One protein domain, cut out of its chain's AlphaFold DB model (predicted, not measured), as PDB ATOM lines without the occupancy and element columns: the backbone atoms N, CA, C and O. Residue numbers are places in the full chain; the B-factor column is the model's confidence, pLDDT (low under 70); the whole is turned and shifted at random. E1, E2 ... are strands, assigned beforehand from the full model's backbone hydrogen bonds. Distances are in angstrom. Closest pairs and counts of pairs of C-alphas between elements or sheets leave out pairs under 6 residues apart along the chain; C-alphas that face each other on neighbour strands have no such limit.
ATOM      1  N   PRO A  29     106.076 126.187 167.001       55.97
ATOM      2  CA  PRO A  29     107.460 126.461 167.349       55.97
ATOM      3  C   PRO A  29     108.292 125.406 166.633       55.97
ATOM      4  O   PRO A  29     108.081 124.206 166.834       55.97
ATOM      5  N   LEU A  30     109.119 125.862 165.690       52.31
ATOM      6  CA  LEU A  30     110.072 125.002 165.021       52.31
ATOM      7  C   LEU A  30     110.954 124.508 166.159       52.31
ATOM      8  O   LEU A  30     111.630 125.310 166.798       52.31
ATOM      9  N   VAL A  31     110.795 123.227 166.495       48.91
ATOM     10  CA  VAL A  31     111.698 122.499 167.383       48.91
ATOM     11  C   VAL A  31     113.106 122.962 167.062       48.91
ATOM     12  O   VAL A  31     113.457 123.003 165.886       48.91
ATOM     13  N   ASP A  32     113.820 123.395 168.101       43.75
ATOM     14  CA  ASP A  32     115.179 123.921 168.056       43.75
ATOM     15  C   ASP A  32     116.059 122.887 167.340       43.75
ATOM     16  O   ASP A  32     116.589 121.957 167.947       43.75
ATOM     17  N   GLU A  33     116.115 122.960 166.008       46.19
ATOM     18  CA  GLU A  33     117.119 122.241 165.253       46.19
ATOM     19  C   GLU A  33     118.436 122.799 165.789       46.19
ATOM     20  O   GLU A  33     118.598 124.026 165.789       46.19
ATOM     21  N   PRO A  34     119.354 121.953 166.295       47.00
ATOM     22  CA  PRO A  34     120.649 122.429 166.744       47.00
ATOM     23  C   PRO A  34     121.242 123.168 165.555       47.00
ATOM     24  O   PRO A  34     121.480 122.558 164.514       47.00
ATOM     25  N   HIS A  35     121.341 124.491 165.677       46.47
ATOM     26  CA  HIS A  35     121.658 125.388 164.582       46.47
ATOM     27  C   HIS A  35     122.934 124.869 163.920       46.47
ATOM     28  O   HIS A  35     124.021 124.996 164.481       46.47
ATOM     29  N   SER A  36     122.792 124.203 162.769       35.12
ATOM     30  CA  SER A  36     123.921 123.593 162.082       35.12
ATOM     31  C   SER A  36     124.745 124.739 161.529       35.12
ATOM     32  O   SER A  36     124.391 125.371 160.528       35.12
ATOM     33  N   ILE A  37     125.803 125.090 162.255       50.72
ATOM     34  CA  ILE A  37     126.808 126.032 161.793       50.72
ATOM     35  C   ILE A  37     127.483 125.307 160.635       50.72
ATOM     36  O   ILE A  37     128.312 124.423 160.828       50.72
ATOM     37  N   VAL A  38     127.058 125.626 159.412       49.06
ATOM     38  CA  VAL A  38     127.701 125.154 158.187       49.06
ATOM     39  C   VAL A  38     129.058 125.852 158.107       49.06
ATOM     40  O   VAL A  38     129.217 126.862 157.422       49.06
ATOM     41  N   GLU A  39     130.028 125.337 158.859       52.88
ATOM     42  CA  GLU A  39     131.424 125.728 158.764       52.88
ATOM     43  C   GLU A  39     131.921 125.270 157.394       52.88
ATOM     44  O   GLU A  39     132.228 124.101 157.169       52.88
ATOM     45  N   ARG A  40     131.945 126.189 156.427       55.53
ATOM     46  CA  ARG A  40     132.756 126.019 155.218       55.53
ATOM     47  C   ARG A  40     134.111 126.651 155.513       55.53
ATOM     48  O   ARG A  40     134.198 127.868 155.367       55.53
ATOM     49  N   PRO A  41     135.128 125.890 155.955       57.62
ATOM     50  CA  PRO A  41     136.468 126.428 156.163       57.62
ATOM     51  C   PRO A  41     137.013 127.038 154.853       57.62
ATOM     52  O   PRO A  41     136.786 126.501 153.771       57.62
ATOM     53  N   GLY A  42     137.700 128.180 154.935       62.28
ATOM     54  CA  GLY A  42     138.177 128.986 153.806       62.28
ATOM     55  C   GLY A  42     137.632 130.423 153.704       62.28
ATOM     56  O   GLY A  42     136.662 130.828 154.354       62.28
ATOM     57  N   ARG A  43     138.274 131.205 152.825       63.41
ATOM     58  CA  ARG A  43     137.988 132.629 152.543       63.41
ATOM     59  C   ARG A  43     136.573 132.881 152.015       63.41
ATOM     60  O   ARG A  43     136.048 133.983 152.160       63.41
ATOM     61  N   GLU A  44     135.952 131.858 151.444       68.44
ATOM     62  CA  GLU A  44     134.611 131.884 150.848       68.44
ATOM     63  C   GLU A  44     133.506 131.442 151.822       68.44
ATOM     64  O   GLU A  44     132.314 131.550 151.520       68.44
ATOM     65  N   GLY A  45     133.900 130.972 153.007       72.69
ATOM     66  CA  GLY A  45     133.015 130.424 154.021       72.69
ATOM     67  C   GLY A  45     132.078 131.423 154.684       72.69
ATOM     68  O   GLY A  45     132.189 132.640 154.524       72.69
ATOM     69  N   GLN A  46     131.152 130.894 155.477       78.31
ATOM     70  CA  GLN A  46     130.392 131.673 156.446       78.31
ATOM     71  C   GLN A  46     130.729 131.156 157.841       78.31
ATOM     72  O   GLN A  46     130.649 129.957 158.077       78.31
ATOM     73  N   TYR A  47     131.068 132.062 158.755       77.19
ATOM     74  CA  TYR A  47     131.360 131.720 160.150       77.19
ATOM     75  C   TYR A  47     130.564 132.635 161.040       77.19
ATOM     76  O   TYR A  47     130.525 133.833 160.775       77.19
ATOM     77  N   THR A  48     129.954 132.091 162.084       81.94
ATOM     78  CA  THR A  48     129.257 132.894 163.087       81.94
ATOM     79  C   THR A  48     129.872 132.615 164.444       81.94
ATOM     80  O   THR A  48     129.826 131.495 164.934       81.94
ATOM     81  N   THR A  49     130.457 133.639 165.045       82.00
ATOM     82  CA  THR A  49     130.972 133.622 166.408       82.00
ATOM     83  C   THR A  49     129.918 134.232 167.316       82.00
ATOM     84  O   THR A  49     129.564 135.400 167.146       82.00
ATOM     85  N   HIS A  50     129.425 133.449 168.272       81.12
ATOM     86  CA  HIS A  50     128.543 133.918 169.337       81.12
ATOM     87  C   HIS A  50     129.378 134.218 170.586       81.12
ATOM     88  O   HIS A  50     130.203 133.403 170.990       81.12
ATOM     89  N   TYR A  51     129.178 135.389 171.181       77.06
ATOM     90  CA  TYR A  51     129.848 135.819 172.407       77.06
ATOM     91  C   TYR A  51     128.911 135.650 173.610       77.06
ATOM     92  O   TYR A  51     127.690 135.738 173.465       77.06
ATOM     93  N   GLY A  52     129.478 135.440 174.804       71.69
ATOM     94  CA  GLY A  52     128.719 135.208 176.044       71.69
ATOM     95  C   GLY A  52     127.795 136.364 176.443       71.69
ATOM     96  O   GLY A  52     126.777 136.144 177.089       71.69
ATOM     97  N   ASP A  53     128.089 137.579 175.983       74.62
ATOM     98  CA  ASP A  53     127.278 138.772 176.230       74.62
ATOM     99  C   ASP A  53     126.018 138.866 175.343       74.62
ATOM    100  O   ASP A  53     125.294 139.860 175.379       74.62
ATOM    101  N   GLY A  54     125.757 137.864 174.494       74.06
ATOM    102  CA  GLY A  54     124.633 137.859 173.549       74.06
ATOM    103  C   GLY A  54     124.915 138.603 172.239       74.06
ATOM    104  O   GLY A  54     124.014 138.783 171.411       74.06
ATOM    105  N   THR A  55     126.163 139.028 172.021       83.38
ATOM    106  CA  THR A  55     126.591 139.535 170.715       83.38
ATOM    107  C   THR A  55     127.011 138.415 169.772       83.38
ATOM    108  O   THR A  55     127.333 137.305 170.189       83.38
ATOM    109  N   TYR A  56     127.007 138.694 168.473       80.81
ATOM    110  CA  TYR A  56     127.499 137.800 167.444       80.81
ATOM    111  C   TYR A  56     128.266 138.563 166.370       80.81
ATOM    112  O   TYR A  56     127.987 139.728 166.070       80.81
ATOM    113  N   LYS A  57     129.212 137.869 165.744       83.88
ATOM    114  CA  LYS A  57     129.872 138.282 164.506       83.88
ATOM    115  C   LYS A  57     129.746 137.167 163.491       83.88
ATOM    116  O   LYS A  57     130.128 136.041 163.759       83.88
ATOM    117  N   GLN A  58     129.241 137.491 162.316       84.56
ATOM    118  CA  GLN A  58     129.084 136.585 161.198       84.56
ATOM    119  C   GLN A  58     129.953 137.051 160.030       84.56
ATOM    120  O   GLN A  58     129.623 138.036 159.370       84.56
ATOM    121  N   TYR A  59     131.040 136.339 159.748       84.19
ATOM    122  CA  TYR A  59     131.809 136.492 158.517       84.19
ATOM    123  C   TYR A  59     131.060 135.855 157.347       84.19
ATOM    124  O   TYR A  59     130.506 134.763 157.470       84.19
ATOM    125  N   ARG A  60     131.051 136.531 156.199       82.38
ATOM    126  CA  ARG A  60     130.407 136.088 154.959       82.38
ATOM    127  C   ARG A  60     131.384 136.277 153.803       82.38
ATOM    128  O   ARG A  60     131.510 137.378 153.268       82.38
ATOM    129  N   GLY A  61     132.055 135.194 153.428       74.31
ATOM    130  CA  GLY A  61     133.123 135.171 152.435       74.31
ATOM    131  C   GLY A  61     132.642 135.298 150.996       74.31
ATOM    132  O   GLY A  61     133.094 136.190 150.287       74.31
ATOM    133  N   ALA A  62     131.699 134.450 150.571       72.06
ATOM    134  CA  ALA A  62     131.220 134.406 149.186       72.06
ATOM    135  C   ALA A  62     129.702 134.642 149.020       72.06
ATOM    136  O   ALA A  62     128.887 134.523 149.944       72.06
ATOM    137  N   GLY A  63     129.308 135.014 147.798       71.00
ATOM    138  CA  GLY A  63     127.920 135.156 147.340       71.00
ATOM    139  C   GLY A  63     127.455 136.600 147.103       71.00
ATOM    140  O   GLY A  63     128.251 137.531 147.117       71.00
ATOM    141  N   LYS A  64     126.142 136.774 146.888       69.94
ATOM    142  CA  LYS A  64     125.507 138.055 146.512       69.94
ATOM    143  C   LYS A  64     125.806 139.201 147.480       69.94
ATOM    144  O   LYS A  64     125.802 138.992 148.686       69.94
ATOM    145  N   GLU A  65     125.970 140.415 146.977       71.00
ATOM    146  CA  GLU A  65     126.046 141.614 147.819       71.00
ATOM    147  C   GLU A  65     124.855 141.721 148.786       71.00
ATOM    148  O   GLU A  65     123.770 141.188 148.539       71.00
ATOM    149  N   HIS A  66     125.065 142.370 149.928       67.25
ATOM    150  CA  HIS A  66     123.999 142.587 150.900       67.25
ATOM    151  C   HIS A  66     123.952 144.064 151.268       67.25
ATOM    152  O   HIS A  66     124.858 144.556 151.936       67.25
ATOM    153  N   GLY A  67     122.893 144.761 150.848       66.75
ATOM    154  CA  GLY A  67     122.701 146.184 151.143       66.75
ATOM    155  C   GLY A  67     123.799 147.087 150.569       66.75
ATOM    156  O   GLY A  67     124.217 148.014 151.251       66.75
ATOM    157  N   GLY A  68     124.315 146.778 149.373       75.69
ATOM    158  CA  GLY A  68     125.369 147.558 148.709       75.69
ATOM    159  C   GLY A  68     126.787 147.334 149.243       75.69
ATOM    160  O   GLY A  68     127.725 147.966 148.766       75.69
ATOM    161  N   ILE A  69     126.977 146.436 150.219       75.44
ATOM    162  CA  ILE A  69     128.309 146.065 150.710       75.44
ATOM    163  C   ILE A  69     128.757 144.786 149.985       75.44
ATOM    164  O   ILE A  69     128.117 143.733 150.160       75.44
ATOM    165  N   PRO A  70     129.851 144.840 149.195       77.56
ATOM    166  CA  PRO A  70     130.377 143.666 148.514       77.56
ATOM    167  C   PRO A  70     130.873 142.640 149.534       77.56
ATOM    168  O   PRO A  70     131.188 142.961 150.683       77.56
ATOM    169  N   ARG A  71     130.921 141.373 149.126       78.94
ATOM    170  CA  ARG A  71     131.587 140.332 149.914       78.94
ATOM    171  C   ARG A  71     133.067 140.302 149.556       78.94
ATOM    172  O   ARG A  71     133.389 140.531 148.391       78.94
ATOM    173  N   PRO A  72     133.963 140.026 150.516       81.31
ATOM    174  CA  PRO A  72     133.727 139.518 151.874       81.31
ATOM    175  C   PRO A  72     133.300 140.594 152.893       81.31
ATOM    176  O   PRO A  72     133.885 141.676 152.968       81.31
ATOM    177  N   ASN A  73     132.280 140.295 153.708       85.56
ATOM    178  CA  ASN A  73     131.769 141.214 154.733       85.56
ATOM    179  C   ASN A  73     131.471 140.530 156.071       85.56
ATOM    180  O   ASN A  73     131.372 139.308 156.159       85.56
ATOM    181  N   VAL A  74     131.352 141.341 157.123       84.38
ATOM    182  CA  VAL A  74     131.049 140.896 158.484       84.38
ATOM    183  C   VAL A  74     129.755 141.550 158.946       84.38
ATOM    184  O   VAL A  74     129.650 142.776 159.007       84.38
ATOM    185  N   LYS A  75     128.774 140.725 159.302       86.31
ATOM    186  CA  LYS A  75     127.542 141.142 159.974       86.31
ATOM    187  C   LYS A  75     127.705 140.938 161.473       86.31
ATOM    188  O   LYS A  75     128.005 139.833 161.893       86.31
ATOM    189  N   PHE A  76     127.506 141.958 162.286       87.81
ATOM    190  CA  PHE A  76     127.695 141.876 163.731       87.81
ATOM    191  C   PHE A  76     126.637 142.687 164.463       87.81
ATOM    192  O   PHE A  76     126.056 143.596 163.883       87.81
ATOM    193  N   ASN A  77     126.376 142.382 165.727       86.81
ATOM    194  CA  ASN A  77     125.637 143.288 166.605       86.81
ATOM    195  C   ASN A  77     126.585 143.872 167.665       86.81
ATOM    196  O   ASN A  77     127.640 143.315 167.974       86.81
ATOM    197  N   GLN A  78     126.223 145.037 168.187       83.38
ATOM    198  CA  GLN A  78     126.925 145.684 169.295       83.38
ATOM    199  C   GLN A  78     126.021 145.688 170.516       83.38
ATOM    200  O   GLN A  78     124.801 145.738 170.373       83.38
ATOM    201  N   LEU A  79     126.605 145.649 171.710       82.44
ATOM    202  CA  LEU A  79     125.849 145.930 172.924       82.44
ATOM    203  C   LEU A  79     125.563 147.422 172.980       82.44
ATOM    204  O   LEU A  79     126.480 148.239 172.951       82.44
ATOM    205  N   ASN A  80     124.288 147.754 173.096       79.19
ATOM    206  CA  ASN A  80     123.864 149.084 173.474       79.19
ATOM    207  C   ASN A  80     123.673 149.111 174.986       79.19
ATOM    208  O   ASN A  80     123.137 148.173 175.577       79.19
ATOM    209  N   VAL A  81     124.108 150.197 175.611       83.38
ATOM    210  CA  VAL A  81     123.936 150.411 177.045       83.38
ATOM    211  C   VAL A  81     122.763 151.357 177.225       83.38
ATOM    212  O   VAL A  81     122.756 152.467 176.698       83.38
ATOM    213  N   SER A  82     121.736 150.894 177.936       78.81
ATOM    214  CA  SER A  82     120.611 151.756 178.300       78.81
ATOM    215  C   SER A  82     121.086 152.834 179.277       78.81
ATOM    216  O   SER A  82     122.003 152.582 180.059       78.81
ATOM    217  N   PRO A  83     120.423 154.000 179.334       78.31
ATOM    218  CA  PRO A  83     120.704 155.000 180.367       78.31
ATOM    219  C   PRO A  83     120.502 154.465 181.800       78.31
ATOM    220  O   PRO A  83     120.961 155.077 182.754       78.31
ATOM    221  N   ASN A  84     119.858 153.300 181.950       80.31
ATOM    222  CA  ASN A  84     119.674 152.579 183.208       80.31
ATOM    223  C   ASN A  84     120.780 151.531 183.489       80.31
ATOM    224  O   ASN A  84     120.603 150.649 184.326       80.31
ATOM    225  N   GLY A  85     121.885 151.544 182.734       79.56
ATOM    226  CA  GLY A  85     123.053 150.677 182.936       79.56
ATOM    227  C   GLY A  85     122.903 149.224 182.470       79.56
ATOM    228  O   GLY A  85     123.856 148.456 182.554       79.56
ATOM    229  N   LYS A  86     121.738 148.819 181.947       79.94
ATOM    230  CA  LYS A  86     121.554 147.480 181.361       79.94
ATOM    231  C   LYS A  86     122.072 147.443 179.927       79.94
ATOM    232  O   LYS A  86     121.628 148.254 179.109       79.94
ATOM    233  N   SER A  87     122.947 146.486 179.635       81.69
ATOM    234  CA  SER A  87     123.416 146.167 178.283       81.69
ATOM    235  C   SER A  87     122.390 145.300 177.557       81.69
ATOM    236  O   SER A  87     121.905 144.316 178.111       81.69
ATOM    237  N   TYR A  88     122.060 145.651 176.319       78.81
ATOM    238  CA  TYR A  88     121.186 144.867 175.452       78.81
ATOM    239  C   TYR A  88     121.820 144.708 174.068       78.81
ATOM    240  O   TYR A  88     122.455 145.644 173.574       78.81
ATOM    241  N   PRO A  89     121.666 143.543 173.412       79.75
ATOM    242  CA  PRO A  89     122.135 143.370 172.048       79.75
ATOM    243  C   PRO A  89     121.371 144.326 171.127       79.75
ATOM    244  O   PRO A  89     120.145 144.296 171.029       79.75
ATOM    245  N   GLY A  90     122.114 145.212 170.476       79.88
ATOM    246  CA  GLY A  90     121.608 146.153 169.492       79.88
ATOM    247  C   GLY A  90     121.258 145.485 168.165       79.88
ATOM    248  O   GLY A  90     121.377 144.271 167.976       79.88
ATOM    249  N   GLY A  91     120.826 146.314 167.214       82.38
ATOM    250  CA  GLY A  91     120.493 145.864 165.868       82.38
ATOM    251  C   GLY A  91     121.703 145.299 165.108       82.38
ATOM    252  O   GLY A  91     122.849 145.660 165.391       82.38
ATOM    253  N   PRO A  92     121.465 144.422 164.120       82.88
ATOM    254  CA  PRO A  92     122.524 143.894 163.276       82.88
ATOM    255  C   PRO A  92     123.087 144.975 162.347       82.88
ATOM    256  O   PRO A  92     122.364 145.555 161.539       82.88
ATOM    257  N   GLN A  93     124.392 145.189 162.415       84.44
ATOM    258  CA  GLN A  93     125.170 146.044 161.528       84.44
ATOM    259  C   GLN A  93     125.991 145.197 160.554       84.44
ATOM    260  O   GLN A  93     126.364 144.063 160.848       84.44
ATOM    261  N   VAL A  94     126.278 145.742 159.373       85.88
ATOM    262  CA  VAL A  94     127.120 145.092 158.359       85.88
ATOM    263  C   VAL A  94     128.276 146.024 158.037       85.88
ATOM    264  O   VAL A  94     128.066 147.210 157.798       85.88
ATOM    265  N   ARG A  95     129.497 145.491 158.028       84.69
ATOM    266  CA  ARG A  95     130.709 146.215 157.628       84.69
ATOM    267  C   ARG A  95     131.564 145.371 156.694       84.69
ATOM    268  O   ARG A  95     131.464 144.144 156.701       84.69
ATOM    269  N   ALA A  96     132.430 146.019 155.920       82.56
ATOM    270  CA  ALA A  96     133.471 145.319 155.171       82.56
ATOM    271  C   ALA A  96     134.374 144.522 156.131       82.56
ATOM    272  O   ALA A  96     134.612 144.950 157.270       82.56
ATOM    273  N   VAL A  97     134.851 143.354 155.690       79.56
ATOM    274  CA  VAL A  97     135.810 142.592 156.492       79.56
ATOM    275  C   VAL A  97     137.116 143.381 156.596       79.56
ATOM    276  O   VAL A  97     137.583 143.964 155.616       79.56
ATOM    277  N   LYS A  98     137.708 143.420 157.788       77.88
ATOM    278  CA  LYS A  98     139.070 143.928 157.948       77.88
ATOM    279  C   LYS A  98     140.065 142.879 157.442       77.88
ATOM    280  O   LYS A  98     139.795 141.689 157.593       77.88
ATOM    281  N   PRO A  99     141.221 143.292 156.897       65.88
ATOM    282  CA  PRO A  99     142.235 142.361 156.408       65.88
ATOM    283  C   PRO A  99     142.747 141.392 157.492       65.88
ATOM    284  O   PRO A  99     143.127 140.269 157.187       65.88
ATOM    285  N   GLU A 100     142.698 141.803 158.759       66.69
ATOM    286  CA  GLU A 100     143.089 141.001 159.929       66.69
ATOM    287  C   GLU A 100     142.043 139.948 160.331       66.69
ATOM    288  O   GLU A 100     142.360 138.999 161.037       66.69
ATOM    289  N   GLU A 101     140.791 140.112 159.893       60.31
ATOM    290  CA  GLU A 101     139.679 139.200 160.190       60.31
ATOM    291  C   GLU A 101     139.450 138.180 159.062       60.31
ATOM    292  O   GLU A 101     138.464 137.440 159.088       60.31
ATOM    293  N   PHE A 102     140.337 138.125 158.061       60.69
ATOM    294  CA  PHE A 102     140.310 137.033 157.096       60.69
ATOM    295  C   PHE A 102     140.743 135.728 157.773       60.69
ATOM    296  O   PHE A 102     141.810 135.703 158.392       60.69
ATOM    297  N   PRO A 103     139.970 134.635 157.627       58.09
ATOM    298  CA  PRO A 103     140.452 133.316 158.016       58.09
ATOM    299  C   PRO A 103     141.728 133.005 157.215       58.09
ATOM    300  O   PRO A 103     141.722 133.127 155.985       58.09
ATOM    301  N   LYS A 104     142.814 132.688 157.931       58.88
ATOM    302  CA  LYS A 104     144.094 132.227 157.372       58.88
ATOM    303  C   LYS A 104     144.026 130.752 157.008       58.88
ATOM    304  O   LYS A 104     143.384 130.000 157.775       58.88
TER     305      LYS A 104
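Overview. This is residues 29 to 104 of the 104 residues of the protein "Ntox24 domain-containing protein" of Pseudomonas gingeri (UniProt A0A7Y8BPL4). There is little regular structure: one twisted sheet, in which the short hairpin E1 and E2 stands beside the longer hairpin E3 and E4, which reaches past it at one end, while residues 29 to 36 stick out. The printed part has 76 residues, 29 of them in E1, E2, E3 and E4, an antiparallel meander in that order, each strand beside the one before. It is all strand, with no named helix, and loose: radius of gyration of the C-alphas 14.4 A, spans 41 by 33 by 24 A.

Arrangement. Inner strands E2, residues 56 to 60, and E3, residues 73 to 81, form an antiparallel hairpin at 166 degrees; N 58 and O 75, 2.7 A apart, are within hydrogen-bond range. Edge strand E1, residues 46 to 50, forms a hairpin with E2, with N 49 and O 57 within range at 2.7 A. Edge strand E4, residues 87 to 96, bends by 61 degrees at residue 91 and forms a hairpin with E3, with N 90 and O 78 within range at 2.7 A. E1 and E4 are apart.

Along the chain. E1 begins at C-alpha 46, (130.392, 131.673, 156.446); E4 ends at C-alpha 96, (133.471, 145.319, 155.171). First to last C-alpha, E3 measures 25.4 A and E4 25.2 A.

Size, cuts and confidence. The farthest C-alphas, of Gly 42 and Asn 84, are 42.0 A apart. The printed part has no cut; the 12-residue link E2 to E3 is long. pLDDT is under 70 in 25 residues, among them 29 to 44.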